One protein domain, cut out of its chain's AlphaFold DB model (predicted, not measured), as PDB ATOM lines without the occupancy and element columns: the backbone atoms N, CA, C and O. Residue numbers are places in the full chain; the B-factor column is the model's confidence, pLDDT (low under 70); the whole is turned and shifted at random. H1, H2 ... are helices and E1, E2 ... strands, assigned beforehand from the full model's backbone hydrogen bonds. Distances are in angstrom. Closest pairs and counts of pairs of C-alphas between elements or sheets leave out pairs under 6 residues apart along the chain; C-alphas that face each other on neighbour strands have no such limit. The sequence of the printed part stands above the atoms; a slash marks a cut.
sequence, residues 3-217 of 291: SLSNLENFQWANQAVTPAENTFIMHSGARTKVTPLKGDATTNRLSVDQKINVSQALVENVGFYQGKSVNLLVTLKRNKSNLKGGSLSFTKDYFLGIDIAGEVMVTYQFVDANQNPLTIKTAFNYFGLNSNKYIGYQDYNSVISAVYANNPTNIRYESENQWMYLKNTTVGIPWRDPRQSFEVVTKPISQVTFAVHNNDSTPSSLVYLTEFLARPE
ATOM      1  N   SER A   3     597.653 553.531 481.936       94.56
ATOM      2  CA  SER A   3     597.185 552.814 480.731       94.56
ATOM      3  C   SER A   3     595.897 553.452 480.211       94.56
ATOM      4  O   SER A   3     595.087 553.861 481.040       94.56
ATOM      5  N   LEU A   4     595.669 553.495 478.892       94.81
ATOM      6  CA  LEU A   4     594.388 553.961 478.338       94.81
ATOM      7  C   LEU A   4     593.188 553.172 478.867       94.81
ATOM      8  O   LEU A   4     592.152 553.766 479.118       94.81
ATOM      9  N   SER A   5     593.360 551.882 479.165       93.56
ATOM     10  CA  SER A   5     592.322 551.043 479.785       93.56
ATOM     11  C   SER A   5     591.806 551.548 481.138       93.56
ATOM     12  O   SER A   5     590.802 551.045 481.625       93.56
ATOM     13  N   ASN A   6     592.504 552.496 481.772       94.88
ATOM     14  CA  ASN A   6     592.098 553.091 483.046       94.88
ATOM     15  C   ASN A   6     591.314 554.402 482.866       94.88
ATOM     16  O   ASN A   6     590.916 555.010 483.860       94.88
ATOM     17  N   LEU A   7     591.152 554.875 481.630       94.06
ATOM     18  CA  LEU A   7     590.313 556.017 481.300       94.06
ATOM     19  C   LEU A   7     588.856 555.533 481.204       94.06
ATOM     20  O   LEU A   7     588.571 554.579 480.491       94.06
ATOM     21  N   GLU A   8     587.941 556.182 481.928       92.19
ATOM     22  CA  GLU A   8     586.541 555.742 482.069       92.19
ATOM     23  C   GLU A   8     585.818 555.576 480.724       92.19
ATOM     24  O   GLU A   8     585.049 554.640 480.536       92.19
ATOM     25  N   ASN A   9     586.108 556.457 479.770       94.12
ATOM     26  CA  ASN A   9     585.513 556.469 478.439       94.12
ATOM     27  C   ASN A   9     586.420 555.863 477.352       94.12
ATOM     28  O   ASN A   9     586.319 556.230 476.178       94.12
ATOM     29  N   PHE A  10     587.328 554.963 477.728       97.12
ATOM     30  CA  PHE A  10     588.154 554.228 476.775       97.12
ATOM     31  C   PHE A  10     587.492 552.931 476.312       97.12
ATOM     32  O   PHE A  10     586.917 552.190 477.110       97.12
ATOM     33  N   GLN A  11     587.656 552.614 475.028       96.81
ATOM     34  CA  GLN A  11     587.290 551.320 474.459       96.81
ATOM     35  C   GLN A  11     588.341 550.861 473.441       96.81
ATOM     36  O   GLN A  11     588.995 551.669 472.781       96.81
ATOM     37  N   TRP A  12     588.501 549.549 473.282       96.94
ATOM     38  CA  TRP A  12     589.335 549.009 472.209       96.94
ATOM     39  C   TRP A  12     588.637 549.183 470.862       96.94
ATOM     40  O   TRP A  12     587.455 548.872 470.740       96.94
ATOM     41  N   ALA A  13     589.369 549.617 469.834       94.88
ATOM     42  CA  ALA A  13     588.804 549.907 468.514       94.88
ATOM     43  C   ALA A  13     588.062 548.705 467.894       94.88
ATOM     44  O   ALA A  13     587.015 548.866 467.279       94.88
ATOM     45  N   ASN A  14     588.546 547.480 468.125       92.75
ATOM     46  CA  ASN A  14     587.909 546.247 467.650       92.75
ATOM     47  C   ASN A  14     586.681 545.802 468.470       92.75
ATOM     48  O   ASN A  14     586.064 544.792 468.140       92.75
ATOM     49  N   GLN A  15     586.356 546.509 469.551       92.81
ATOM     50  CA  GLN A  15     585.202 546.262 470.425       92.81
ATOM     51  C   GLN A  15     584.238 547.454 470.461       92.81
ATOM     52  O   GLN A  15     583.160 547.352 471.042       92.81
ATOM     53  N   ALA A  16     584.638 548.574 469.865       93.12
ATOM     54  CA  ALA A  16     583.895 549.815 469.835       93.12
ATOM     55  C   ALA A  16     583.224 550.016 468.479       93.12
ATOM     56  O   ALA A  16     583.564 549.393 467.468       93.12
ATOM     57  N   VAL A  17     582.278 550.944 468.474       92.38
ATOM     58  CA  VAL A  17     581.627 551.443 467.274       92.38
ATOM     59  C   VAL A  17     581.682 552.967 467.324       92.38
ATOM     60  O   VAL A  17     581.431 553.559 468.378       92.38
ATOM     61  N   THR A  18     582.026 553.613 466.211       92.62
ATOM     62  CA  THR A  18     581.930 555.077 466.102       92.62
ATOM     63  C   THR A  18     580.478 555.438 465.784       92.62
ATOM     64  O   THR A  18     580.002 555.051 464.713       92.62
ATOM     65  N   PRO A  19     579.754 556.142 466.678       92.00
ATOM     66  CA  PRO A  19     578.332 556.428 466.481       92.00
ATOM     67  C   PRO A  19     578.073 557.197 465.190       92.00
ATOM     68  O   PRO A  19     578.880 558.050 464.819       92.00
ATOM     69  N   ALA A  20     576.923 556.969 464.552       89.56
ATOM     70  CA  ALA A  20     576.561 557.586 463.269       89.56
ATOM     71  C   ALA A  20     576.708 559.120 463.283       89.56
ATOM     72  O   ALA A  20     577.232 559.724 462.348       89.56
ATOM     73  N   GLU A  21     576.316 559.751 464.387       91.44
ATOM     74  CA  GLU A  21     576.414 561.196 464.613       91.44
ATOM     75  C   GLU A  21     577.854 561.731 464.721       91.44
ATOM     76  O   GLU A  21     578.065 562.927 464.546       91.44
ATOM     77  N   ASN A  22     578.845 560.873 464.967       93.81
ATOM     78  CA  ASN A  22     580.266 561.217 465.047       93.81
ATOM     79  C   ASN A  22     581.045 560.878 463.769       93.81
ATOM     80  O   ASN A  22     582.257 561.080 463.724       93.81
ATOM     81  N   THR A  23     580.369 560.387 462.727       90.94
ATOM     82  CA  THR A  23     581.028 559.942 461.488       90.94
ATOM     83  C   THR A  23     581.400 561.070 460.532       90.94
ATOM     84  O   THR A  23     581.989 560.813 459.486       90.94
ATOM     85  N   PHE A  24     581.114 562.331 460.865       92.69
ATOM     86  CA  PHE A  24     581.725 563.431 460.129       92.69
ATOM     87  C   PHE A  24     583.240 563.401 460.328       92.69
ATOM     88  O   PHE A  24     583.731 563.463 461.457       92.69
ATOM     89  N   ILE A  25     583.960 563.336 459.217       91.31
ATOM     90  CA  ILE A  25     585.414 563.305 459.142       91.31
ATOM     91  C   ILE A  25     585.855 564.302 458.069       91.31
ATOM     92  O   ILE A  25     585.132 564.546 457.102       91.31
ATOM     93  N   MET A  26     586.995 564.955 458.276       94.56
ATOM     94  CA  MET A  26     587.426 566.050 457.411       94.56
ATOM     95  C   MET A  26     588.246 565.512 456.240       94.56
ATOM     96  O   MET A  26     589.122 564.673 456.421       94.56
ATOM     97  N   HIS A  27     588.020 566.032 455.041       91.88
ATOM     98  CA  HIS A  27     588.725 565.623 453.833       91.88
ATOM     99  C   HIS A  27     589.142 566.831 452.992       91.88
ATOM    100  O   HIS A  27     588.537 567.900 453.052       91.88
ATOM    101  N   SER A  28     590.153 566.617 452.148       93.62
ATOM    102  CA  SER A  28     590.467 567.491 451.020       93.62
ATOM    103  C   SER A  28     589.945 566.847 449.737       93.62
ATOM    104  O   SER A  28     590.498 565.851 449.265       93.62
ATOM    105  N   GLY A  29     588.843 567.381 449.217       91.19
ATOM    106  CA  GLY A  29     588.142 566.897 448.030       91.19
ATOM    107  C   GLY A  29     588.159 567.902 446.882       91.19
ATOM    108  O   GLY A  29     588.849 568.920 446.921       91.19
ATOM    109  N   ALA A  30     587.360 567.642 445.846       91.69
ATOM    110  CA  ALA A  30     587.368 568.453 444.621       91.69
ATOM    111  C   ALA A  30     586.900 569.901 444.819       91.69
ATOM    112  O   ALA A  30     587.268 570.782 444.046       91.69
ATOM    113  N   ARG A  31     586.067 570.138 445.833       91.62
ATOM    114  CA  ARG A  31     585.516 571.461 446.156       91.62
ATOM    115  C   ARG A  31     586.182 572.101 447.376       91.62
ATOM    116  O   ARG A  31     585.760 573.183 447.777       91.62
ATOM    117  N   THR A  32     587.182 571.450 447.970       95.75
ATOM    118  CA  THR A  32     587.897 572.007 449.119       95.75
ATOM    119  C   THR A  32     588.772 573.167 448.662       95.75
ATOM    120  O   THR A  32     589.542 573.039 447.709       95.75
ATOM    121  N   LYS A  33     588.678 574.305 449.352       97.50
ATOM    122  CA  LYS A  33     589.454 575.506 449.031       97.50
ATOM    123  C   LYS A  33     590.096 576.074 450.283       97.50
ATOM    124  O   LYS A  33     589.447 576.218 451.308       97.50
ATOM    125  N   VAL A  34     591.371 576.433 450.190       98.56
ATOM    126  CA  VAL A  34     592.115 577.029 451.302       98.56
ATOM    127  C   VAL A  34     592.331 578.509 451.028       98.56
ATOM    128  O   VAL A  34     592.924 578.877 450.015       98.56
ATOM    129  N   THR A  35     591.898 579.350 451.961       98.62
ATOM    130  CA  THR A  35     592.121 580.796 451.948       98.62
ATOM    131  C   THR A  35     593.059 581.170 453.102       98.62
ATOM    132  O   THR A  35     592.647 581.116 454.264       98.62
ATOM    133  N   PRO A  36     594.327 581.531 452.823       98.56
ATOM    134  CA  PRO A  36     595.248 582.053 453.832       98.56
ATOM    135  C   PRO A  36     594.712 583.344 454.456       98.56
ATOM    136  O   PRO A  36     594.256 584.225 453.732       98.56
ATOM    137  N   LEU A  37     594.788 583.473 455.782       98.44
ATOM    138  CA  LEU A  37     594.254 584.638 456.500       98.44
ATOM    139  C   LEU A  37     595.330 585.431 457.243       98.44
ATOM    140  O   LEU A  37     595.285 586.659 457.271       98.44
ATOM    141  N   LYS A  38     596.286 584.749 457.885       98.19
ATOM    142  CA  LYS A  38     597.276 585.394 458.762       98.19
ATOM    143  C   LYS A  38     598.564 584.583 458.871       98.19
ATOM    144  O   LYS A  38     598.511 583.358 458.878       98.19
ATOM    145  N   GLY A  39     599.686 585.273 459.085       98.06
ATOM    146  CA  GLY A  39     600.982 584.656 459.386       98.06
ATOM    147  C   GLY A  39     601.631 584.008 458.164       98.06
ATOM    148  O   GLY A  39     601.426 584.458 457.041       98.06
ATOM    149  N   ASP A  40     602.418 582.958 458.394       98.19
ATOM    150  CA  ASP A  40     602.968 582.102 457.337       98.19
ATOM    151  C   ASP A  40     601.905 581.066 456.958       98.19
ATOM    152  O   ASP A  40     601.784 579.991 457.559       98.19
ATOM    153  N   ALA A  41     601.062 581.475 456.014       98.38
ATOM    154  CA  ALA A  41     599.933 580.720 455.513       98.38
ATOM    155  C   ALA A  41     599.935 580.731 453.983       98.38
ATOM    156  O   ALA A  41     600.055 581.772 453.341       98.38
ATOM    157  N   THR A  42     599.757 579.553 453.399       98.25
ATOM    158  CA  THR A  42     599.610 579.337 451.958       98.25
ATOM    159  C   THR A  42     598.406 578.438 451.711       98.25
ATOM    160  O   THR A  42     597.853 577.853 452.643       98.25
ATOM    161  N   THR A  43     598.014 578.269 450.450       97.81
ATOM    162  CA  THR A  43     596.932 577.343 450.084       97.81
ATOM    163  C   THR A  43     597.241 575.885 450.441       97.81
ATOM    164  O   THR A  43     596.329 575.072 450.495       97.81
ATOM    165  N   ASN A  44     598.507 575.548 450.706       97.69
ATOM    166  CA  ASN A  44     598.949 574.178 450.966       97.69
ATOM    167  C   ASN A  44     599.428 573.948 452.405       97.69
ATOM    168  O   ASN A  44     599.683 572.801 452.765       97.69
ATOM    169  N   ARG A  45     599.621 574.997 453.219       97.88
ATOM    170  CA  ARG A  45     600.280 574.879 454.532       97.88
ATOM    171  C   ARG A  45     600.027 576.076 455.450       97.88
ATOM    172  O   ARG A  45     600.001 577.213 454.982       97.88
ATOM    173  N   LEU A  46     599.989 575.815 456.757       98.19
ATOM    174  CA  LEU A  46     600.252 576.775 457.839       98.19
ATOM    175  C   LEU A  46     601.587 576.479 458.513       98.19
ATOM    176  O   LEU A  46     601.955 575.319 458.677       98.19
ATOM    177  N   SER A  47     602.287 577.513 458.966       97.81
ATOM    178  CA  SER A  47     603.592 577.386 459.615       97.81
ATOM    179  C   SER A  47     603.760 578.408 460.726       97.81
ATOM    180  O   SER A  47     603.294 579.537 460.614       97.81
ATOM    181  N   VAL A  48     604.417 578.013 461.810       97.00
ATOM    182  CA  VAL A  48     604.814 578.903 462.903       97.00
ATOM    183  C   VAL A  48     606.233 578.582 463.338       97.00
ATOM    184  O   VAL A  48     606.634 577.420 463.402       97.00
ATOM    185  N   ASP A  49     606.981 579.620 463.684       94.06
ATOM    186  CA  ASP A  49     608.370 579.528 464.113       94.06
ATOM    187  C   ASP A  49     608.704 580.630 465.137       94.06
ATOM    188  O   ASP A  49     607.821 581.259 465.728       94.06
ATOM    189  N   GLN A  50     609.992 580.861 465.392       89.94
ATOM    190  CA  GLN A  50     610.442 581.885 466.340       89.94
ATOM    191  C   GLN A  50     610.083 583.322 465.924       89.94
ATOM    192  O   GLN A  50     610.004 584.190 466.793       89.94
ATOM    193  N   LYS A  51     609.868 583.579 464.629       91.75
ATOM    194  CA  LYS A  51     609.505 584.890 464.075       91.75
ATOM    195  C   LYS A  51     607.991 585.039 463.940       91.75
ATOM    196  O   LYS A  51     607.461 586.123 464.173       91.75
ATOM    197  N   ILE A  52     607.292 583.961 463.594       94.62
ATOM    198  CA  ILE A  52     605.856 583.947 463.315       94.62
ATOM    199  C   ILE A  52     605.159 583.052 464.335       94.62
ATOM    200  O   ILE A  52     605.138 581.832 464.220       94.62
ATOM    201  N   ASN A  53     604.565 583.672 465.357       94.25
ATOM    202  CA  ASN A  53     603.968 582.939 466.478       94.25
ATOM    203  C   ASN A  53     602.565 582.382 466.196       94.25
ATOM    204  O   ASN A  53     602.129 581.486 466.915       94.25
ATOM    205  N   VAL A  54     601.833 582.944 465.227       97.50
ATOM    206  CA  VAL A  54     600.451 582.558 464.903       97.50
ATOM    207  C   VAL A  54     600.228 582.663 463.400       97.50
ATOM    208  O   VAL A  54     600.493 583.720 462.825       97.50
ATOM    209  N   SER A  55     599.662 581.610 462.817       98.56
ATOM    210  CA  SER A  55     599.222 581.556 461.422       98.56
ATOM    211  C   SER A  55     597.814 580.974 461.328       98.56
ATOM    212  O   SER A  55     597.407 580.183 462.179       98.56
ATOM    213  N   GLN A  56     597.047 581.394 460.325       98.75
ATOM    214  CA  GLN A  56     595.628 581.070 460.214       98.75
ATOM    215  C   GLN A  56     595.195 580.931 458.753       98.75
ATOM    216  O   GLN A  56     595.636 581.704 457.898       98.75
ATOM    217  N   ALA A  57     594.311 579.973 458.480       98.81
ATOM    218  CA  ALA A  57     593.659 579.794 457.187       98.81
ATOM    219  C   ALA A  57     592.227 579.281 457.369       98.81
ATOM    220  O   ALA A  57     591.946 578.531 458.306       98.81
ATOM    221  N   LEU A  58     591.339 579.668 456.455       98.75
ATOM    222  CA  LEU A  58     590.014 579.073 456.306       98.75
ATOM    223  C   LEU A  58     590.093 577.966 455.254       98.75
ATOM    224  O   LEU A  58     590.526 578.218 454.131       98.75
ATOM    225  N   VAL A  59     589.665 576.760 455.610       98.56
ATOM    226  CA  VAL A  59     589.503 575.638 454.687       98.56
ATOM    227  C   VAL A  59     588.011 575.445 454.444       98.56
ATOM    228  O   VAL A  59     587.275 574.988 455.315       98.56
ATOM    229  N   GLU A  60     587.552 575.853 453.274       98.19
ATOM    230  CA  GLU A  60     586.165 575.741 452.844       98.19
ATOM    231  C   GLU A  60     585.884 574.312 452.366       98.19
ATOM    232  O   GLU A  60     586.713 573.720 451.672       98.19
ATOM    233  N   ASN A  61     584.707 573.785 452.711       95.25
ATOM    234  CA  ASN A  61     584.205 572.474 452.309       95.25
ATOM    235  C   ASN A  61     585.158 571.319 452.662       95.25
ATOM    236  O   ASN A  61     585.717 570.646 451.790       95.25
ATOM    237  N   VAL A  62     585.351 571.105 453.965       95.75
ATOM    238  CA  VAL A  62     586.103 569.958 454.503       95.75
ATOM    239  C   VAL A  62     585.244 568.701 454.652       95.75
ATOM    240  O   VAL A  62     585.741 567.672 455.090       95.75
ATOM    241  N   GLY A  63     583.959 568.771 454.317       92.06
ATOM    242  CA  GLY A  63     583.011 567.667 454.427       92.06
ATOM    243  C   GLY A  63     581.602 568.173 454.716       92.06
ATOM    244  O   GLY A  63     581.352 569.380 454.722       92.06
ATOM    245  N   PHE A  64     580.698 567.243 455.018       89.69
ATOM    246  CA  PHE A  64     579.290 567.540 455.266       89.69
ATOM    247  C   PHE A  64     578.820 566.946 456.591       89.69
ATOM    248  O   PHE A  64     578.998 565.757 456.846       89.69
ATOM    249  N   TYR A  65     578.196 567.770 457.428       91.25
ATOM    250  CA  TYR A  65     577.588 567.350 458.685       91.25
ATOM    251  C   TYR A  65     576.092 567.636 458.627       91.25
ATOM    252  O   TYR A  65     575.679 568.788 458.491       91.25
ATOM    253  N   GLN A  66     575.279 566.581 458.705       87.81
ATOM    254  CA  GLN A  66     573.817 566.674 458.640       87.81
ATOM    255  C   GLN A  66     573.301 567.453 457.412       87.81
ATOM    256  O   GLN A  66     572.421 568.304 457.530       87.81
ATOM    257  N   GLY A  67     573.893 567.193 456.239       82.69
ATOM    258  CA  GLY A  67     573.530 567.834 454.965       82.69
ATOM    259  C   GLY A  67     574.021 569.271 454.806       82.69
ATOM    260  O   GLY A  67     573.622 569.954 453.873       82.69
ATOM    261  N   LYS A  68     574.865 569.765 455.719       87.62
ATOM    262  CA  LYS A  68     575.448 571.108 455.641       87.62
ATOM    263  C   LYS A  68     576.943 571.018 455.393       87.62
ATOM    264  O   LYS A  68     577.644 570.303 456.109       87.62
ATOM    265  N   SER A  69     577.432 571.786 454.420       90.56
ATOM    266  CA  SER A  69     578.869 571.966 454.198       90.56
ATOM    267  C   SER A  69     579.527 572.523 455.457       90.56
ATOM    268  O   SER A  69     579.069 573.519 456.021       90.56
ATOM    269  N   VAL A  70     580.623 571.896 455.867       96.06
ATOM    270  CA  VAL A  70     581.436 572.322 457.004       96.06
ATOM    271  C   VAL A  70     582.693 572.996 456.480       96.06
ATOM    272  O   VAL A  70     583.414 572.444 455.649       96.06
ATOM    273  N   ASN A  71     582.972 574.184 456.999       98.38
ATOM    274  CA  ASN A  71     584.231 574.884 456.811       98.38
ATOM    275  C   ASN A  71     585.056 574.789 458.102       98.38
ATOM    276  O   ASN A  71     584.514 574.677 459.205       98.38
ATOM    277  N   LEU A  72     586.376 574.852 457.967       98.62
ATOM    278  CA  LEU A  72     587.317 574.725 459.069       98.62
ATOM    279  C   LEU A  72     588.219 575.955 459.126       98.62
ATOM    280  O   LEU A  72     589.094 576.140 458.281       98.62
ATOM    281  N   LEU A  73     588.042 576.784 460.147       98.75
ATOM    282  CA  LEU A  73     588.998 577.831 460.468       98.75
ATOM    283  C   LEU A  73     590.119 577.223 461.317       98.75
ATOM    284  O   LEU A  73     589.920 576.844 462.473       98.75
ATOM    285  N   VAL A  74     591.304 577.111 460.721       98.75
ATOM    286  CA  VAL A  74     592.481 576.514 461.353       98.75
ATOM    287  C   VAL A  74     593.394 577.616 461.856       98.75
ATOM    288  O   VAL A  74     593.851 578.454 461.080       98.75
ATOM    289  N   THR A  75     593.708 577.582 463.149       98.75
ATOM    290  CA  THR A  75     594.735 578.433 463.758       98.75
ATOM    291  C   THR A  75     595.883 577.571 464.253       98.75
ATOM    292  O   THR A  75     595.692 576.703 465.102       98.75
ATOM    293  N   LEU A  76     597.086 577.838 463.753       98.31
ATOM    294  CA  LEU A  76     598.325 577.257 464.249       98.31
ATOM    295  C   LEU A  76     599.044 578.308 465.094       98.31
ATOM    296  O   LEU A  76     599.289 579.423 464.635       98.31
ATOM    297  N   LYS A  77     599.385 577.966 466.332       97.00
ATOM    298  CA  LYS A  77     600.086 578.850 467.262       97.00
ATOM    299  C   LYS A  77     601.287 578.137 467.855       97.00
ATOM    300  O   LYS A  77     601.230 576.969 468.215       97.00
ATOM    301  N   ARG A  78     602.383 578.859 468.034       93.12
ATOM    302  CA  ARG A  78     603.521 578.368 468.807       93.12
ATOM    303  C   ARG A  78     603.170 578.389 470.295       93.12
ATOM    304  O   ARG A  78     602.837 579.450 470.821       93.12
ATOM    305  N   ASN A  79     603.221 577.235 470.966       82.88
ATOM    306  CA  ASN A  79     602.747 577.140 472.354       82.88
ATOM    307  C   ASN A  79     603.645 577.916 473.333       82.88
ATOM    308  O   ASN A  79     603.163 578.671 474.174       82.88
ATOM    309  N   LYS A  80     604.971 577.775 473.195       76.88
ATOM    310  CA  LYS A  80     605.966 578.429 474.061       76.88
ATOM    311  C   LYS A  80     606.998 579.194 473.242       76.88
ATOM    312  O   LYS A  80     607.453 578.724 472.199       76.88
ATOM    313  N   SER A  81     607.404 580.360 473.743       67.19
ATOM    314  CA  SER A  81     608.272 581.310 473.034       67.19
ATOM    315  C   SER A  81     609.707 580.825 472.795       67.19
ATOM    316  O   SER A  81     610.419 581.412 471.978       67.19
ATOM    317  N   ASN A  82     610.130 579.736 473.434       74.88
ATOM    318  CA  ASN A  82     611.441 579.111 473.260       74.88
ATOM    319  C   ASN A  82     611.429 577.872 472.342       74.88
ATOM    320  O   ASN A  82     612.495 577.369 471.997       74.88
ATOM    321  N   LEU A  83     610.260 577.370 471.932       83.69
ATOM    322  CA  LEU A  83     610.161 576.159 471.110       83.69
ATOM    323  C   LEU A  83     610.188 576.489 469.614       83.69
ATOM    324  O   LEU A  83     609.778 577.575 469.211       83.69
ATOM    325  N   LYS A  84     610.683 575.561 468.783       88.81
ATOM    326  CA  LYS A  84     610.923 575.784 467.342       88.81
ATOM    327  C   LYS A  84     609.649 575.939 466.495       88.81
ATOM    328  O   LYS A  84     609.743 576.468 465.396       88.81
ATOM    329  N   GLY A  85     608.485 575.524 466.999       94.06
ATOM    330  CA  GLY A  85     607.221 575.546 466.257       94.06
ATOM    331  C   GLY A  85     607.043 574.328 465.343       94.06
ATOM    332  O   GLY A  85     607.447 573.216 465.701       94.06
ATOM    333  N   GLY A  86     606.409 574.534 464.190       95.75
ATOM    334  CA  GLY A  86     606.012 573.467 463.272       95.75
ATOM    335  C   GLY A  86     605.075 573.950 462.166       95.75
ATOM    336  O   GLY A  86     604.845 575.149 462.004       95.75
ATOM    337  N   SER A  87     604.515 573.010 461.413       97.56
ATOM    338  CA  SER A  87     603.552 573.278 460.351       97.56
ATOM    339  C   SER A  87     602.434 572.263 460.260       97.56
ATOM    340  O   SER A  87     602.577 571.131 460.702       97.56
ATOM    341  N   LEU A  88     601.342 572.689 459.637       98.38
ATOM    342  CA  LEU A  88     600.185 571.877 459.304       98.38
ATOM    343  C   LEU A  88     599.967 571.933 457.792       98.38
ATOM    344  O   LEU A  88     600.022 573.017 457.207       98.38
ATOM    345  N   SER A  89     599.749 570.784 457.162       98.31
ATOM    346  CA  SER A  89     599.566 570.674 455.714       98.31
ATOM    347  C   SER A  89     598.091 570.674 455.310       98.31
ATOM    348  O   SER A  89     597.231 570.137 456.005       98.31
ATOM    349  N   PHE A  90     597.806 571.250 454.146       98.00
ATOM    350  CA  PHE A  90     596.516 571.174 453.461       98.00
ATOM    351  C   PHE A  90     596.593 570.403 452.138       98.00
ATOM    352  O   PHE A  90     595.619 570.359 451.391       98.00
ATOM    353  N   THR A  91     597.740 569.800 451.822       95.56
ATOM    354  CA  THR A  91     597.888 568.972 450.620       95.56
ATOM    355  C   THR A  91     597.022 567.725 450.725       95.56
ATOM    356  O   THR A  91     596.975 567.117 451.790       95.56
ATOM    357  N   LYS A  92     596.429 567.283 449.614       90.56
ATOM    358  CA  LYS A  92     595.511 566.137 449.584       90.56
ATOM    359  C   LYS A  92     596.063 564.868 450.252       90.56
ATOM    360  O   LYS A  92     595.392 564.298 451.106       90.56
ATOM    361  N   ASP A  93     597.303 564.487 449.944       91.81
ATOM    362  CA  ASP A  93     597.926 563.250 450.451       91.81
ATOM    363  C   ASP A  93     598.390 563.334 451.919       91.81
ATOM    364  O   ASP A  93     598.839 562.347 452.499       91.81
ATOM    365  N   TYR A  94     598.319 564.521 452.525       95.00
ATOM    366  CA  TYR A  94     598.765 564.772 453.897       95.00
ATOM    367  C   TYR A  94     597.881 565.821 454.583       95.00
ATOM    368  O   TYR A  94     598.357 566.712 455.287       95.00
ATOM    369  N   PHE A  95     596.579 565.761 454.311       96.69
ATOM    370  CA  PHE A  95     595.626 566.766 454.759       96.69
ATOM    371  C   PHE A  95     595.533 566.779 456.289       96.69
ATOM    372  O   PHE A  95     595.371 565.734 456.912       96.69
ATOM    373  N   LEU A  96     595.673 567.964 456.894       97.81
ATOM    374  CA  LEU A  96     595.763 568.181 458.346       97.81
ATOM    375  C   LEU A  96     596.912 567.422 459.038       97.81
ATOM    376  O   LEU A  96     596.945 567.332 460.266       97.81
ATOM    377  N   GLY A  97     597.880 566.910 458.271       97.25
ATOM    378  CA  GLY A  97     599.120 566.353 458.796       97.25
ATOM    379  C   GLY A  97     599.985 567.440 459.432       97.25
ATOM    380  O   GLY A  97     600.047 568.566 458.934       97.25
ATOM    381  N   ILE A  98     600.643 567.116 460.544       96.88
ATOM    382  CA  ILE A  98     601.385 568.080 461.361       96.88
ATOM    383  C   ILE A  98     602.848 567.665 461.433       96.88
ATOM    384  O   ILE A  98     603.161 566.587 461.929       96.88
ATOM    385  N   ASP A  99     603.741 568.562 461.029       95.38
ATOM    386  CA  ASP A  99     605.184 568.415 461.200       95.38
ATOM    387  C   ASP A  99     605.665 569.335 462.326       95.38
ATOM    388  O   ASP A  99     605.452 570.547 462.308       95.38
ATOM    389  N   ILE A 100     606.315 568.760 463.331       93.44
ATOM    390  CA  ILE A 100     606.677 569.412 464.590       93.44
ATOM    391  C   ILE A 100     608.190 569.384 464.812       93.44
ATOM    392  O   ILE A 100     608.813 568.325 464.865       93.44
ATOM    393  N   ALA A 101     608.790 570.559 465.008       90.56
ATOM    394  CA  ALA A 101     610.190 570.704 465.427       90.56
ATOM    395  C   ALA A 101     610.328 571.087 466.914       90.56
ATOM    396  O   ALA A 101     611.427 571.079 467.463       90.56
ATOM    397  N   GLY A 102     609.225 571.479 467.551       91.56
ATOM    398  CA  GLY A 102     609.119 571.766 468.976       91.56
ATOM    399  C   GLY A 102     607.691 571.497 469.426       91.56
ATOM    400  O   GLY A 102     607.274 570.350 469.469       91.56
ATOM    401  N   GLU A 103     606.909 572.540 469.700       94.00
ATOM    402  CA  GLU A 103     605.498 572.392 470.067       94.00
ATOM    403  C   GLU A 103     604.630 573.412 469.348       94.00
ATOM    404  O   GLU A 103     604.976 574.598 469.254       94.00
ATOM    405  N   VAL A 104     603.476 572.946 468.892       96.19
ATOM    406  CA  VAL A 104     602.432 573.771 468.293       96.19
ATOM    407  C   VAL A 104     601.109 573.509 468.999       96.19
ATOM    408  O   VAL A 104     600.814 572.382 469.380       96.19
ATOM    409  N   MET A 105     600.316 574.559 469.169       97.44
ATOM    410  CA  MET A 105     598.891 574.477 469.451       97.44
ATOM    411  C   MET A 105     598.135 574.615 468.138       97.44
ATOM    412  O   MET A 105     598.398 575.532 467.358       97.44
ATOM    413  N   VAL A 106     597.183 573.728 467.925       98.31
ATOM    414  CA  VAL A 106     596.254 573.753 466.808       98.31
ATOM    415  C   VAL A 106     594.867 573.998 467.374       98.31
ATOM    416  O   VAL A 106     594.436 573.314 468.302       98.31
ATOM    417  N   THR A 107     594.168 574.969 466.804       98.69
ATOM    418  CA  THR A 107     592.750 575.189 467.061       98.69
ATOM    419  C   THR A 107     591.989 574.987 465.764       98.69
ATOM    420  O   THR A 107     592.282 575.631 464.756       98.69
ATOM    421  N   TYR A 108     591.004 574.102 465.819       98.69
ATOM    422  CA  TYR A 108     590.028 573.872 464.766       98.69
ATOM    423  C   TYR A 108     588.705 574.480 465.205       98.69
ATOM    424  O   TYR A 108     588.167 574.079 466.233       98.69
ATOM    425  N   GLN A 109     588.211 575.452 464.445       98.75
ATOM    426  CA  GLN A 109     586.885 576.043 464.603       98.75
ATOM    427  C   GLN A 109     586.020 575.623 463.416       98.75
ATOM    428  O   GLN A 109     586.375 575.883 462.267       98.75
ATOM    429  N   PHE A 110     584.899 574.968 463.695       98.62
ATOM    430  CA  PHE A 110     583.935 574.559 462.683       98.62
ATOM    431  C   PHE A 110     582.986 575.715 462.408       98.62
ATOM    432  O   PHE A 110     582.403 576.278 463.338       98.62
ATOM    433  N   VAL A 111     582.841 576.081 461.138       98.50
ATOM    434  CA  VAL A 111     581.981 577.187 460.721       98.50
ATOM    435  C   VAL A 111     581.132 576.811 459.510       98.50
ATOM    436  O   VAL A 111     581.490 575.919 458.741       98.50
ATOM    437  N   ASP A 112     579.987 577.468 459.357       95.50
ATOM    438  CA  ASP A 112     579.114 577.309 458.195       95.50
ATOM    439  C   ASP A 112     579.617 578.118 456.976       95.50
ATOM    440  O   ASP A 112     580.682 578.747 456.999       95.50
ATOM    441  N   ALA A 113     578.845 578.112 455.885       91.44
ATOM    442  CA  ALA A 113     579.146 578.878 454.669       91.44
ATOM    443  C   ALA A 113     579.195 580.404 454.893       91.44
ATOM    444  O   ALA A 113     579.874 581.114 454.156       91.44
ATOM    445  N   ASN A 114     578.517 580.900 455.931       94.38
ATOM    446  CA  ASN A 114     578.501 582.305 456.332       94.38
ATOM    447  C   ASN A 114     579.547 582.610 457.421       94.38
ATOM    448  O   ASN A 114     579.556 583.709 457.969       94.38
ATOM    449  N   GLN A 115     580.428 581.649 457.727       94.00
ATOM    450  CA  GLN A 115     581.460 581.726 458.763       94.00
ATOM    451  C   GLN A 115     580.912 581.850 460.198       94.00
ATOM    452  O   GLN A 115     581.648 582.232 461.110       94.00
ATOM    453  N   ASN A 116     579.650 581.481 460.435       96.69
ATOM    454  CA  ASN A 116     579.116 581.371 461.792       96.69
ATOM    455  C   ASN A 116     579.583 580.063 462.441       96.69
ATOM    456  O   ASN A 116     579.681 579.052 461.741       96.69
ATOM    457  N   PRO A 117     579.813 580.024 463.768       97.56
ATOM    458  CA  PRO A 117     580.151 578.790 464.469       97.56
ATOM    459  C   PRO A 117     579.124 577.680 464.224       97.56
ATOM    460  O   PRO A 117     577.922 577.878 464.404       97.56
ATOM    461  N   LEU A 118     579.612 576.496 463.865       97.50
ATOM    462  CA  LEU A 118     578.806 575.308 463.621       97.50
ATOM    463  C   LEU A 118     579.129 574.251 464.679       97.50
ATOM    464  O   LEU A 118     580.251 573.761 464.755       97.50
ATOM    465  N   THR A 119     578.145 573.885 465.497       97.81
ATOM    466  CA  THR A 119     578.306 572.806 466.480       97.81
ATOM    467  C   THR A 119     578.114 571.453 465.808       97.81
ATOM    468  O   THR A 119     577.048 571.182 465.256       97.81
ATOM    469  N   ILE A 120     579.119 570.586 465.908       96.94
ATOM    470  CA  ILE A 120     579.124 569.249 465.315       96.94
ATOM    471  C   ILE A 120     579.535 568.182 466.333       96.94
ATOM    472  O   ILE A 120     580.155 568.477 467.356       96.94
ATOM    473  N   LYS A 121     579.225 566.925 466.027       97.19
ATOM    474  CA  LYS A 121     579.866 565.746 466.616       97.19
ATOM    475  C   LYS A 121     580.778 565.129 465.550       97.19
ATOM    476  O   LYS A 121     580.401 565.049 464.385       97.19
ATOM    477  N   THR A 122     581.997 564.751 465.920       95.75
ATOM    478  CA  THR A 122     583.015 564.250 464.979       95.75
ATOM    479  C   THR A 122     583.957 563.261 465.668       95.75
ATOM    480  O   THR A 122     583.806 562.982 466.864       95.75
ATOM    481  N   ALA A 123     584.919 562.735 464.916       95.19
ATOM    482  CA  ALA A 123     586.050 561.982 465.421       95.19
ATOM    483  C   ALA A 123     587.365 562.557 464.870       95.19
ATOM    484  O   ALA A 123     587.469 562.933 463.698       95.19
ATOM    485  N   PHE A 124     588.390 562.611 465.720       96.56
ATOM    486  CA  PHE A 124     589.753 562.929 465.305       96.56
ATOM    487  C   PHE A 124     590.616 561.679 465.346       96.56
ATOM    488  O   PHE A 124     590.913 561.165 466.425       96.56
ATOM    489  N   ASN A 125     591.060 561.244 464.172       95.44
ATOM    490  CA  ASN A 125     591.833 560.024 464.018       95.44
ATOM    491  C   ASN A 125     593.265 560.418 463.705       95.44
ATOM    492  O   ASN A 125     593.521 561.157 462.754       95.44
ATOM    493  N   TYR A 126     594.203 559.950 464.516       95.25
ATOM    494  CA  TYR A 126     595.607 560.259 464.315       95.25
ATOM    495  C   TYR A 126     596.464 559.015 464.413       95.25
ATOM    496  O   TYR A 126     596.206 558.089 465.182       95.25
ATOM    497  N   PHE A 127     597.546 559.057 463.653       91.81
ATOM    498  CA  PHE A 127     598.577 558.047 463.610       91.81
ATOM    499  C   PHE A 127     599.944 558.702 463.726       91.81
ATOM    500  O   PHE A 127     600.176 559.817 463.252       91.81
ATOM    501  N   GLY A 128     600.872 557.995 464.362       88.94
ATOM    502  CA  GLY A 128     602.261 558.422 464.419       88.94
ATOM    503  C   GLY A 128     602.892 558.359 465.799       88.94
ATOM    504  O   GLY A 128     604.114 558.474 465.878       88.94
ATOM    505  N   LEU A 129     602.116 558.240 466.886       91.62
ATOM    506  CA  LEU A 129     602.626 558.424 468.251       91.62
ATOM    507  C   LEU A 129     603.761 557.445 468.594       91.62
ATOM    508  O   LEU A 129     603.631 556.226 468.516       91.62
ATOM    509  N   ASN A 130     604.884 557.995 469.045       90.19
ATOM    510  CA  ASN A 130     606.062 557.258 469.500       90.19
ATOM    511  C   ASN A 130     606.710 557.994 470.685       90.19
ATOM    512  O   ASN A 130     606.219 559.048 471.085       90.19
ATOM    513  N   SER A 131     607.830 557.474 471.203       90.00
ATOM    514  CA  SER A 131     608.593 558.062 472.327       90.00
ATOM    515  C   SER A 131     608.906 559.551 472.180       90.00
ATOM    516  O   SER A 131     609.077 560.258 473.175       90.00
ATOM    517  N   ASN A 132     608.968 560.038 470.945       89.62
ATOM    518  CA  ASN A 132     609.441 561.375 470.639       89.62
ATOM    519  C   ASN A 132     608.320 562.405 470.646       89.62
ATOM    520  O   ASN A 132     608.621 563.586 470.595       89.62
ATOM    521  N   LYS A 133     607.043 562.020 470.711       91.06
ATOM    522  CA  LYS A 133     605.959 563.002 470.642       91.06
ATOM    523  C   LYS A 133     604.738 562.640 471.455       91.06
ATOM    524  O   LYS A 133     604.453 561.476 471.733       91.06
ATOM    525  N   TYR A 134     603.988 563.676 471.788       94.25
ATOM    526  CA  TYR A 134     602.681 563.553 472.399       94.25
ATOM    527  C   TYR A 134     601.704 564.553 471.802       94.25
ATOM    528  O   TYR A 134     602.097 565.574 471.236       94.25
ATOM    529  N   ILE A 135     600.425 564.255 471.984       97.00
ATOM    530  CA  ILE A 135     599.322 565.169 471.714       97.00
ATOM    531  C   ILE A 135     598.565 565.422 473.015       97.00
ATOM    532  O   ILE A 135     598.375 564.501 473.806       97.00
ATOM    533  N   GLY A 136     598.167 566.663 473.267       97.06
ATOM    534  CA  GLY A 136     597.342 567.054 474.405       97.06
ATOM    535  C   GLY A 136     596.060 567.714 473.938       97.06
ATOM    536  O   GLY A 136     596.132 568.610 473.113       97.06
ATOM    537  N   TYR A 137     594.910 567.320 474.473       97.94
ATOM    538  CA  TYR A 137     593.621 567.959 474.200       97.94
ATOM    539  C   TYR A 137     593.233 568.860 475.365       97.94
ATOM    540  O   TYR A 137     593.232 568.408 476.513       97.94
ATOM    541  N   GLN A 138     592.919 570.119 475.069       97.25
ATOM    542  CA  GLN A 138     592.450 571.082 476.058       97.25
ATOM    543  C   GLN A 138     590.974 570.840 476.378       97.25
ATOM    544  O   GLN A 138     590.214 570.415 475.509       97.25
ATOM    545  N   ASP A 139     590.577 571.117 477.621       96.00
ATOM    546  CA  ASP A 139     589.201 570.983 478.108       96.00
ATOM    547  C   ASP A 139     588.604 569.605 477.791       96.00
ATOM    548  O   ASP A 139     587.443 569.457 477.413       96.00
ATOM    549  N   TYR A 140     589.415 568.554 477.948       94.12
ATOM    550  CA  TYR A 140     589.088 567.226 477.427       94.12
ATOM    551  C   TYR A 140     587.746 566.681 477.948       94.12
ATOM    552  O   TYR A 140     587.049 565.983 477.221       94.12
ATOM    553  N   ASN A 141     587.336 567.044 479.170       93.56
ATOM    554  CA  ASN A 141     586.049 566.638 479.740       93.56
ATOM    555  C   ASN A 141     584.836 567.228 478.999       93.56
ATOM    556  O   ASN A 141     583.768 566.616 479.020       93.56
ATOM    557  N   SER A 142     584.953 568.403 478.372       94.94
ATOM    558  CA  SER A 142     583.877 569.007 477.567       94.94
ATOM    559  C   SER A 142     583.981 568.643 476.086       94.94
ATOM    560  O   SER A 142     582.965 568.653 475.397       94.94
ATOM    561  N   VAL A 143     585.172 568.269 475.614       96.50
ATOM    562  CA  VAL A 143     585.431 567.940 474.206       96.50
ATOM    563  C   VAL A 143     585.242 566.456 473.906       96.50
ATOM    564  O   VAL A 143     584.652 566.115 472.887       96.50
ATOM    565  N   ILE A 144     585.737 565.564 474.762       97.31
ATOM    566  CA  ILE A 144     585.901 564.140 474.452       97.31
ATOM    567  C   ILE A 144     584.754 563.334 475.053       97.31
ATOM    568  O   ILE A 144     584.488 563.394 476.255       97.31
ATOM    569  N   SER A 145     584.071 562.568 474.206       97.56
ATOM    570  CA  SER A 145     583.076 561.582 474.627       97.56
ATOM    571  C   SER A 145     583.714 560.212 474.814       97.56
ATOM    572  O   SER A 145     583.457 559.590 475.839       97.56
ATOM    573  N   ALA A 146     584.605 559.790 473.915       97.62
ATOM    574  CA  ALA A 146     585.327 558.523 474.012       97.62
ATOM    575  C   ALA A 146     586.718 558.585 473.365       97.62
ATOM    576  O   ALA A 146     586.985 559.425 472.504       97.62
ATOM    577  N   VAL A 147     587.602 557.676 473.780       97.81
ATOM    578  CA  VAL A 147     588.916 557.462 473.156       97.81
ATOM    579  C   VAL A 147     589.038 556.003 472.745       97.81
ATOM    580  O   VAL A 147     588.870 555.112 473.579       97.81
ATOM    581  N   TYR A 148     589.380 555.760 471.484       97.75
ATOM    582  CA  TYR A 148     589.619 554.424 470.948       97.75
ATOM    583  C   TYR A 148     591.080 554.239 470.556       97.75
ATOM    584  O   TYR A 148     591.738 555.163 470.077       97.75
ATOM    585  N   ALA A 149     591.598 553.027 470.745       96.69
ATOM    586  CA  ALA A 149     592.925 552.641 470.276       96.69
ATOM    587  C   ALA A 149     592.964 551.159 469.887       96.69
ATOM    588  O   ALA A 149     592.128 550.359 470.315       96.69
ATOM    589  N   ASN A 150     593.961 550.791 469.085       94.75
ATOM    590  CA  ASN A 150     594.186 549.406 468.676       94.75
ATOM    591  C   ASN A 150     594.602 548.518 469.857       94.75
ATOM    592  O   ASN A 150     595.270 548.977 470.778       94.75
ATOM    593  N   ASN A 151     594.236 547.235 469.816       91.25
ATOM    594  CA  ASN A 151     594.666 546.244 470.802       91.25
ATOM    595  C   ASN A 151     595.744 545.320 470.194       91.25
ATOM    596  O   ASN A 151     595.433 544.602 469.243       91.25
ATOM    597  N   PRO A 152     596.989 545.299 470.709       92.00
ATOM    598  CA  PRO A 152     597.511 546.126 471.802       92.00
ATOM    599  C   PRO A 152     597.921 547.533 471.332       92.00
ATOM    600  O   PRO A 152     598.217 547.737 470.154       92.00
ATOM    601  N   THR A 153     598.042 548.475 472.272       93.56
ATOM    602  CA  THR A 153     598.652 549.801 472.058       93.56
ATOM    603  C   THR A 153     599.658 550.121 473.163       93.56
ATOM    604  O   THR A 153     599.516 549.651 474.291       93.56
ATOM    605  N   ASN A 154     600.665 550.941 472.846       94.06
ATOM    606  CA  ASN A 154     601.598 551.489 473.835       94.06
ATOM    607  C   ASN A 154     601.234 552.922 474.246       94.06
ATOM    608  O   ASN A 154     601.963 553.550 475.022       94.06
ATOM    609  N   ILE A 155     600.127 553.455 473.723       95.31
ATOM    610  CA  ILE A 155     599.628 554.770 474.099       95.31
ATOM    611  C   ILE A 155     599.125 554.711 475.545       95.31
ATOM    612  O   ILE A 155     598.409 553.807 475.972       95.31
ATOM    613  N   ARG A 156     599.540 555.708 476.312       96.00
ATOM    614  CA  ARG A 156     599.190 555.959 477.704       96.00
ATOM    615  C   ARG A 156     598.626 557.364 477.806       96.00
ATOM    616  O   ARG A 156     598.849 558.187 476.917       96.00
ATOM    617  N   TYR A 157     597.953 557.646 478.913       96.94
ATOM    618  CA  TYR A 157     597.442 558.984 479.171       96.94
ATOM    619  C   TYR A 157     597.875 559.547 480.522       96.94
ATOM    620  O   TYR A 157     598.229 558.829 481.466       96.94
ATOM    621  N   GLU A 158     597.833 560.866 480.605       96.00
ATOM    622  CA  GLU A 158     597.832 561.623 481.849       96.00
ATOM    623  C   GLU A 158     597.000 562.886 481.673       96.00
ATOM    624  O   GLU A 158     596.843 563.379 480.557       96.00
ATOM    625  N   SER A 159     596.445 563.388 482.769       94.62
ATOM    626  CA  SER A 159     595.661 564.612 482.771       94.62
ATOM    627  C   SER A 159     596.215 565.599 483.787       94.62
ATOM    628  O   SER A 159     596.611 565.219 484.888       94.62
ATOM    629  N   GLU A 160     596.261 566.868 483.396       93.88
ATOM    630  CA  GLU A 160     596.778 567.968 484.207       93.88
ATOM    631  C   GLU A 160     596.144 569.280 483.732       93.88
ATOM    632  O   GLU A 160     596.092 569.531 482.531       93.88
ATOM    633  N   ASN A 161     595.674 570.133 484.649       91.00
ATOM    634  CA  ASN A 161     595.193 571.491 484.342       91.00
ATOM    635  C   ASN A 161     594.204 571.569 483.157       91.00
ATOM    636  O   ASN A 161     594.386 572.375 482.253       91.00
ATOM    637  N   GLN A 162     593.169 570.717 483.153       93.25
ATOM    638  CA  GLN A 162     592.166 570.573 482.075       93.25
ATOM    639  C   GLN A 162     592.681 569.984 480.751       93.25
ATOM    640  O   GLN A 162     591.898 569.805 479.820       93.25
ATOM    641  N   TRP A 163     593.954 569.604 480.664       97.00
ATOM    642  CA  TRP A 163     594.507 568.881 479.525       97.00
ATOM    643  C   TRP A 163     594.462 567.373 479.742       97.00
ATOM    644  O   TRP A 163     594.673 566.892 480.855       97.00
ATOM    645  N   MET A 164     594.260 566.624 478.659       97.31
ATOM    646  CA  MET A 164     594.552 565.192 478.591       97.31
ATOM    647  C   MET A 164     595.616 564.952 477.526       97.31
ATOM    648  O   MET A 164     595.400 565.259 476.356       97.31
ATOM    649  N   TYR A 165     596.746 564.378 477.926       97.12
ATOM    650  CA  TYR A 165     597.860 564.059 477.044       97.12
ATOM    651  C   TYR A 165     597.879 562.578 476.702       97.12
ATOM    652  O   TYR A 165     597.877 561.738 477.600       97.12
ATOM    653  N   LEU A 166     597.964 562.268 475.412       97.00
ATOM    654  CA  LEU A 166     598.202 560.935 474.878       97.00
ATOM    655  C   LEU A 166     599.679 560.821 474.498       97.00
ATOM    656  O   LEU A 166     600.191 561.594 473.683       97.00
ATOM    657  N   LYS A 167     600.373 559.866 475.119       94.81
ATOM    658  CA  LYS A 167     601.823 559.675 474.993       94.81
ATOM    659  C   LYS A 167     602.131 558.214 474.715       94.81
ATOM    660  O   LYS A 167     601.563 557.338 475.357       94.81
ATOM    661  N   ASN A 168     603.089 557.942 473.843       91.25
ATOM    662  CA  ASN A 168     603.739 556.638 473.788       91.25
ATOM    663  C   ASN A 168     605.153 556.825 474.331       91.25
ATOM    664  O   ASN A 168     605.905 557.593 473.758       91.25
ATOM    665  N   THR A 169     605.521 556.167 475.428       83.94
ATOM    666  CA  THR A 169     606.871 556.291 476.017       83.94
ATOM    667  C   THR A 169     607.743 555.068 475.783       83.94
ATOM    668  O   THR A 169     608.803 554.934 476.391       83.94
ATOM    669  N   THR A 170     607.292 554.152 474.931       88.19
ATOM    670  CA  THR A 170     608.021 552.924 474.633       88.19
ATOM    671  C   THR A 170     609.091 553.226 473.594       88.19
ATOM    672  O   THR A 170     608.790 553.634 472.470       88.19
ATOM    673  N   VAL A 171     610.353 553.045 473.983       85.88
ATOM    674  CA  VAL A 171     611.514 553.270 473.116       85.88
ATOM    675  C   VAL A 171     611.529 552.243 471.983       85.88
ATOM    676  O   VAL A 171     611.195 551.077 472.183       85.88
ATOM    677  N   GLY A 172     611.929 552.676 470.786       84.19
ATOM    678  CA  GLY A 172     612.118 551.793 469.632       84.19
ATOM    679  C   GLY A 172     610.843 551.447 468.861       84.19
ATOM    680  O   GLY A 172     610.934 550.763 467.846       84.19
ATOM    681  N   ILE A 173     609.670 551.943 469.277       84.38
ATOM    682  CA  ILE A 173     608.448 551.820 468.476       84.38
ATOM    683  C   ILE A 173     608.543 552.761 467.265       84.38
ATOM    684  O   ILE A 173     608.652 553.980 467.450       84.38
ATOM    685  N   PRO A 174     608.499 552.235 466.026       83.62
ATOM    686  CA  PRO A 174     608.520 553.067 464.835       83.62
ATOM    687  C   PRO A 174     607.325 554.014 464.819       83.62
ATOM    688  O   PRO A 174     606.214 553.635 465.179       83.62
ATOM    689  N   TRP A 175     607.523 555.233 464.317       79.19
ATOM    690  CA  TRP A 175     606.413 556.178 464.172       79.19
ATOM    691  C   TRP A 175     605.337 555.672 463.202       79.19
ATOM    692  O   TRP A 175     604.198 556.097 463.299       79.19
ATOM    693  N   ARG A 176     605.674 554.741 462.297       82.19
ATOM    694  CA  ARG A 176     604.715 554.122 461.376       82.19
ATOM    695  C   ARG A 176     604.025 552.857 461.919       82.19
ATOM    696  O   ARG A 176     603.425 552.127 461.140       82.19
ATOM    697  N   ASP A 177     604.128 552.548 463.210       88.00
ATOM    698  CA  ASP A 177     603.452 551.372 463.773       88.00
ATOM    699  C   ASP A 177     601.936 551.634 463.916       88.00
ATOM    700  O   ASP A 177     601.547 552.468 464.740       88.00
ATOM    701  N   PRO A 178     601.060 550.950 463.147       85.94
ATOM    702  CA  PRO A 178     599.614 551.208 463.140       85.94
ATOM    703  C   PRO A 178     598.949 550.947 464.496       85.94
ATOM    704  O   PRO A 178     597.867 551.458 464.777       85.94
ATOM    705  N   ARG A 179     599.604 550.209 465.398       89.94
ATOM    706  CA  ARG A 179     599.132 550.016 466.780       89.94
ATOM    707  C   ARG A 179     599.181 551.298 467.616       89.94
ATOM    708  O   ARG A 179     598.605 551.345 468.702       89.94
ATOM    709  N   GLN A 180     599.869 552.331 467.127       92.44
ATOM    710  CA  GLN A 180     599.988 553.642 467.768       92.44
ATOM    711  C   GLN A 180     599.092 554.702 467.113       92.44
ATOM    712  O   GLN A 180     599.395 555.899 467.153       92.44
ATOM    713  N   SER A 181     597.993 554.251 466.510       94.31
ATOM    714  CA  SER A 181     596.865 555.100 466.149       94.31
ATOM    715  C   SER A 181     595.880 555.209 467.309       94.31
ATOM    716  O   SER A 181     595.721 554.274 468.101       94.31
ATOM    717  N   PHE A 182     595.184 556.336 467.377       96.31
ATOM    718  CA  PHE A 182     594.057 556.538 468.277       96.31
ATOM    719  C   PHE A 182     592.970 557.369 467.588       96.31
ATOM    720  O   PHE A 182     593.236 558.114 466.644       96.31
ATOM    721  N   GLU A 183     591.751 557.237 468.088       97.31
ATOM    722  CA  GLU A 183     590.575 557.981 467.658       97.31
ATOM    723  C   GLU A 183     589.971 558.681 468.876       97.31
ATOM    724  O   GLU A 183     589.807 558.081 469.939       97.31
ATOM    725  N   VAL A 184     589.682 559.973 468.738       97.62
ATOM    726  CA  VAL A 184     589.019 560.786 469.759       97.62
ATOM    727  C   VAL A 184     587.634 561.140 469.257       97.62
ATOM    728  O   VAL A 184     587.494 561.995 468.384       97.62
ATOM    729  N   VAL A 185     586.619 560.509 469.837       97.56
ATOM    730  CA  VAL A 185     585.214 560.812 469.565       97.56
ATOM    731  C   VAL A 185     584.810 562.018 470.403       97.56
ATOM    732  O   VAL A 185     585.127 562.100 471.596       97.56
ATOM    733  N   THR A 186     584.131 562.980 469.785       98.06
ATOM    734  CA  THR A 186     583.796 564.245 470.441       98.06
ATOM    735  C   THR A 186     582.374 564.267 470.993       98.06
ATOM    736  O   THR A 186     581.447 563.644 470.471       98.06
ATOM    737  N   LYS A 187     582.179 565.077 472.032       97.94
ATOM    738  CA  LYS A 187     580.882 565.675 472.371       97.94
ATOM    739  C   LYS A 187     580.497 566.717 471.298       97.94
ATOM    740  O   LYS A 187     581.308 566.989 470.407       97.94
ATOM    741  N   PRO A 188     579.288 567.312 471.344       98.25
ATOM    742  CA  PRO A 188     578.961 568.466 470.507       98.25
ATOM    743  C   PRO A 188     579.945 569.614 470.748       98.25
ATOM    744  O   PRO A 188     580.017 570.143 471.857       98.25
ATOM    745  N   ILE A 189     580.690 569.999 469.716       98.06
ATOM    746  CA  ILE A 189     581.700 571.056 469.773       98.06
ATOM    747  C   ILE A 189     581.606 571.959 468.544       98.06
ATOM    748  O   ILE A 189     581.345 571.495 467.440       98.06
ATOM    749  N   SER A 190     581.858 573.252 468.721       97.94
ATOM    750  CA  SER A 190     582.144 574.181 467.616       97.94
ATOM    751  C   SER A 190     583.644 574.438 467.455       97.94
ATOM    752  O   SER A 190     584.083 575.004 466.457       97.94
ATOM    753  N   GLN A 191     584.443 574.012 468.436       98.31
ATOM    754  CA  GLN A 191     585.882 574.201 468.455       98.31
ATOM    755  C   GLN A 191     586.579 573.086 469.238       98.31
ATOM    756  O   GLN A 191     586.077 572.634 470.265       98.31
ATOM    757  N   VAL A 192     587.782 572.715 468.802       98.25
ATOM    758  CA  VAL A 192     588.750 571.967 469.612       98.25
ATOM    759  C   VAL A 192     590.111 572.653 469.579       98.25
ATOM    760  O   VAL A 192     590.529 573.173 468.544       98.25
ATOM    761  N   THR A 193     590.818 572.629 470.708       98.12
ATOM    762  CA  THR A 193     592.224 573.030 470.797       98.12
ATOM    763  C   THR A 193     593.049 571.857 471.301       98.12
ATOM    764  O   THR A 193     592.715 571.235 472.311       98.12
ATOM    765  N   PHE A 194     594.147 571.567 470.615       97.88
ATOM    766  CA  PHE A 194     595.099 570.549 471.031       97.88
ATOM    767  C   PHE A 194     596.537 571.016 470.799       97.88
ATOM    768  O   PHE A 194     596.804 571.890 469.980       97.88
ATOM    769  N   ALA A 195     597.476 570.452 471.546       96.88
ATOM    770  CA  ALA A 195     598.900 570.700 471.413       96.88
ATOM    771  C   ALA A 195     599.587 569.446 470.886       96.88
ATOM    772  O   ALA A 195     599.279 568.349 471.341       96.88
ATOM    773  N   VAL A 196     600.539 569.600 469.973       95.94
ATOM    774  CA  VAL A 196     601.412 568.513 469.524       95.94
ATOM    775  C   VAL A 196     602.847 568.913 469.822       95.94
ATOM    776  O   VAL A 196     603.300 569.980 469.403       95.94
ATOM    777  N   HIS A 197     603.551 568.062 470.561       94.44
ATOM    778  CA  HIS A 197     604.908 568.311 471.028       94.44
ATOM    779  C   HIS A 197     605.868 567.250 470.519       94.44
ATOM    780  O   HIS A 197     605.547 566.064 470.540       94.44
ATOM    781  N   ASN A 198     607.064 567.684 470.140       92.56
ATOM    782  CA  ASN A 198     608.206 566.856 469.816       92.56
ATOM    783  C   ASN A 198     609.289 567.016 470.893       92.56
ATOM    784  O   ASN A 198     609.838 568.100 471.073       92.56
ATOM    785  N   ASN A 199     609.587 565.919 471.583       86.88
ATOM    786  CA  ASN A 199     610.652 565.792 472.571       86.88
ATOM    787  C   ASN A 199     612.040 565.639 471.914       86.88
ATOM    788  O   ASN A 199     613.047 565.688 472.617       86.88
ATOM    789  N   ASP A 200     612.106 565.399 470.600       83.00
ATOM    790  CA  ASP A 200     613.352 565.187 469.862       83.00
ATOM    791  C   ASP A 200     613.844 566.473 469.169       83.00
ATOM    792  O   ASP A 200     613.103 567.405 468.861       83.00
ATOM    793  N   SER A 201     615.146 566.505 468.915       75.44
ATOM    794  CA  SER A 201     615.882 567.526 468.179       75.44
ATOM    795  C   SER A 201     615.571 567.565 466.675       75.44
ATOM    796  O   SER A 201     615.759 568.619 466.051       75.44
ATOM    797  N   THR A 202     615.102 566.446 466.106       79.88
ATOM    798  CA  THR A 202     614.751 566.296 464.684       79.88
ATOM    799  C   THR A 202     613.245 566.456 464.456       79.88
ATOM    800  O   THR A 202     612.467 566.042 465.313       79.88
ATOM    801  N   PRO A 203     612.793 567.050 463.331       81.75
ATOM    802  CA  PRO A 203     611.367 567.166 463.038       81.75
ATOM    803  C   PRO A 203     610.660 565.804 463.005       81.75
ATOM    804  O   PRO A 203     611.170 564.847 462.427       81.75
ATOM    805  N   SER A 204     609.470 565.732 463.598       88.81
ATOM    806  CA  SER A 204     608.606 564.547 463.583       88.81
ATOM    807  C   SER A 204     607.240 564.901 463.003       88.81
ATOM    808  O   SER A 204     606.835 566.055 463.026       88.81
ATOM    809  N   SER A 205     606.505 563.888 462.557       91.56
ATOM    810  CA  SER A 205     605.189 564.036 461.934       91.56
ATOM    811  C   SER A 205     604.089 563.349 462.746       91.56
ATOM    812  O   SER A 205     604.338 562.302 463.350       91.56
ATOM    813  N   LEU A 206     602.884 563.920 462.755       94.19
ATOM    814  CA  LEU A 206     601.636 563.319 463.232       94.19
ATOM    815  C   LEU A 206     600.612 563.383 462.092       94.19
ATOM    816  O   LEU A 206     600.326 564.458 461.573       94.19
ATOM    817  N   VAL A 207     600.074 562.233 461.701       95.31
ATOM    818  CA  VAL A 207     599.218 562.101 460.517       95.31
ATOM    819  C   VAL A 207     597.763 562.093 460.946       95.31
ATOM    820  O   VAL A 207     597.391 561.268 461.779       95.31
ATOM    821  N   TYR A 208     596.952 562.981 460.378       96.12
ATOM    822  CA  TYR A 208     595.499 562.887 460.469       96.12
ATOM    823  C   TYR A 208     595.001 561.805 459.508       96.12
ATOM    824  O   TYR A 208     595.404 561.766 458.346       96.12
ATOM    825  N   LEU A 209     594.158 560.905 460.002       93.31
ATOM    826  CA  LEU A 209     593.572 559.831 459.215       93.31
ATOM    827  C   LEU A 209     592.137 560.189 458.849       93.31
ATOM    828  O   LEU A 209     591.359 560.628 459.692       93.31
ATOM    829  N   THR A 210     591.779 559.924 457.599       89.94
ATOM    830  CA  THR A 210     590.402 560.030 457.107       89.94
ATOM    831  C   THR A 210     589.621 558.721 457.245       89.94
ATOM    832  O   THR A 210     588.490 558.617 456.782       89.94
ATOM    833  N   GLU A 211     590.237 557.705 457.847       89.12
ATOM    834  CA  GLU A 211     589.645 556.400 458.136       89.12
ATOM    835  C   GLU A 211     589.401 556.280 459.641       89.12
ATOM    836  O   GLU A 211     590.200 556.774 460.444       89.12
ATOM    837  N   PHE A 212     588.300 555.631 460.021       90.88
ATOM    838  CA  PHE A 212     587.978 555.338 461.418       90.88
ATOM    839  C   PHE A 212     588.786 554.148 461.929       90.88
ATOM    840  O   PHE A 212     589.064 553.207 461.184       90.88
ATOM    841  N   LEU A 213     589.146 554.183 463.211       92.19
ATOM    842  CA  LEU A 213     589.794 553.051 463.867       92.19
ATOM    843  C   LEU A 213     588.751 552.048 464.343       92.19
ATOM    844  O   LEU A 213     588.901 550.846 464.119       92.19
ATOM    845  N   ALA A 214     587.717 552.534 465.033       91.81
ATOM    846  CA  ALA A 214     586.564 551.713 465.369       91.81
ATOM    847  C   ALA A 214     585.644 551.594 464.150       91.81
ATOM    848  O   ALA A 214     585.636 552.458 463.274       91.81
ATOM    849  N   ARG A 215     584.855 550.518 464.067       90.69
ATOM    850  CA  ARG A 215     583.897 550.372 462.963       90.69
ATOM    851  C   ARG A 215     582.833 551.474 463.088       90.69
ATOM    852  O   ARG A 215     582.132 551.479 464.097       90.69
ATOM    853  N   PRO A 216     582.659 552.367 462.105       89.75
ATOM    854  CA  PRO A 216     581.635 553.401 462.186       89.75
ATOM    855  C   PRO A 216     580.243 552.844 461.868       89.75
ATOM    856  O   PRO A 216     580.095 551.922 461.061       89.75
ATOM    857  N   GLU A 217     579.217 553.418 462.491       88.19
ATOM    858  CA  GLU A 217     577.832 553.277 462.034       88.19
ATOM    859  C   GLU A 217     577.595 554.123 460.784       88.19
ATOM    860  O   GLU A 217     578.432 554.911 460.350       88.19
TER     861      GLU A 217
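Overview. This is residues 3 to 217 of the 291 residues of an uncharacterized protein of Pediococcus pentosaceus (UniProt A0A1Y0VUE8). Two large, strongly twisted sheets stand face to face as a sandwich, with E1, E12, E15, E10, E17, E8, E7, E4 and E3 in one layer and E2, E5, E6, E9, E16, E11, E14 and E13 in the other. The layers come close along one side, where Val 48, Gly 86 and Ile 100 stand near Arg 78, Val 104 and Asn 198, while the long link of residues 13 to 32 runs from E1 at one end of the sandwich to E2 at the other, and the short H1 stands beside the strands. The printed part has 215 residues, with eleven strands, E1 to E11, then H1, then E12 to E17; the class is mostly strand. In the orders given above, the nine-stranded sheet is mixed and the eight-stranded sheet is all antiparallel. The whole is compact, with a radius of gyration of the C-alphas of 16.2 A, and rounded, spanning 42 by 41 by 32 A.

Along the chain. E1, residues 10 to 12, begins at C-alpha 10 (588.154, 554.228, 476.775). After a long link come E2, residues 33 to 38, E3, residues 40 to 42, and E4, residues 45 to 48. E5, residues 54 to 65, is the longest strand by residues and spans 28.2 A; it bends by 61 degrees at residue 61. E6, residues 68 to 78, spans 31.8 A and ends at C-alpha 78 (603.521, 578.368, 468.807). E7 is residues 86 to 89, E8 residues 98 to 100, and E9, residues 103 to 111, spans 25.8 A. Then follow E10, residues 123 to 127, E11, residues 133 to 138, H1, residues 140 to 143, and E12, residues 144 to 149. E13 is residues 155 to 160, E14 residues 163 to 168 and E15 residues 181 to 186. E16, residues 191 to 198, spans 23.5 A, and E17, residues 204 to 209, ends at C-alpha 209 (593.572, 559.831, 459.215).

Arrangement. In the nine-stranded sheet the edge strands are E1 and E3. E1 and E12 are parallel at 31 degrees, with N 11 and O 147 at 3.1 A, within hydrogen-bond range. E15 and E10 are antiparallel at 165 degrees, with N 124 and O 184 at 2.9 A. The pairing of E17 is staggered: residues 204 to 206 pair with E8, with N 206 and O 98 at 2.8 A, and residues 207 to 209 with E10, with N 209 and O 125 at 2.8 A. In the other sheet the edge strands are E2 and E13. E5 and E6 form a hairpin, with N 59 and O 72 at 2.8 A. E9 and E16 are antiparallel at 160 degrees, with N 106 and O 194 at 2.8 A. Between the sheets, the closest C-alphas of E4 and E6 are those of Val 48 and Arg 78, 6.1 A apart, and those of E8 and E16 are Ile 100 and Asn 198, 6.0 A apart. H1 stands at the level of the eight-stranded sheet, with a height of 3.2 A, and only grazes the other sheet. H1 is too short for a pair of O i and N i+4; its one O i to N i+3 pair is within range.

Size, cuts and confidence. The C-alphas farthest apart are those of Asn 114 and Gly 172, at 47.3 A. The printed part has no cut. The long links are E1 to E2, E9 to E10 and E14 to E15. Residues 17 to 18 pair with residues 215 to 216, parallel. The mean pLDDT of the printed part is 93.7, and one printed residue, Ser 81, is under 70.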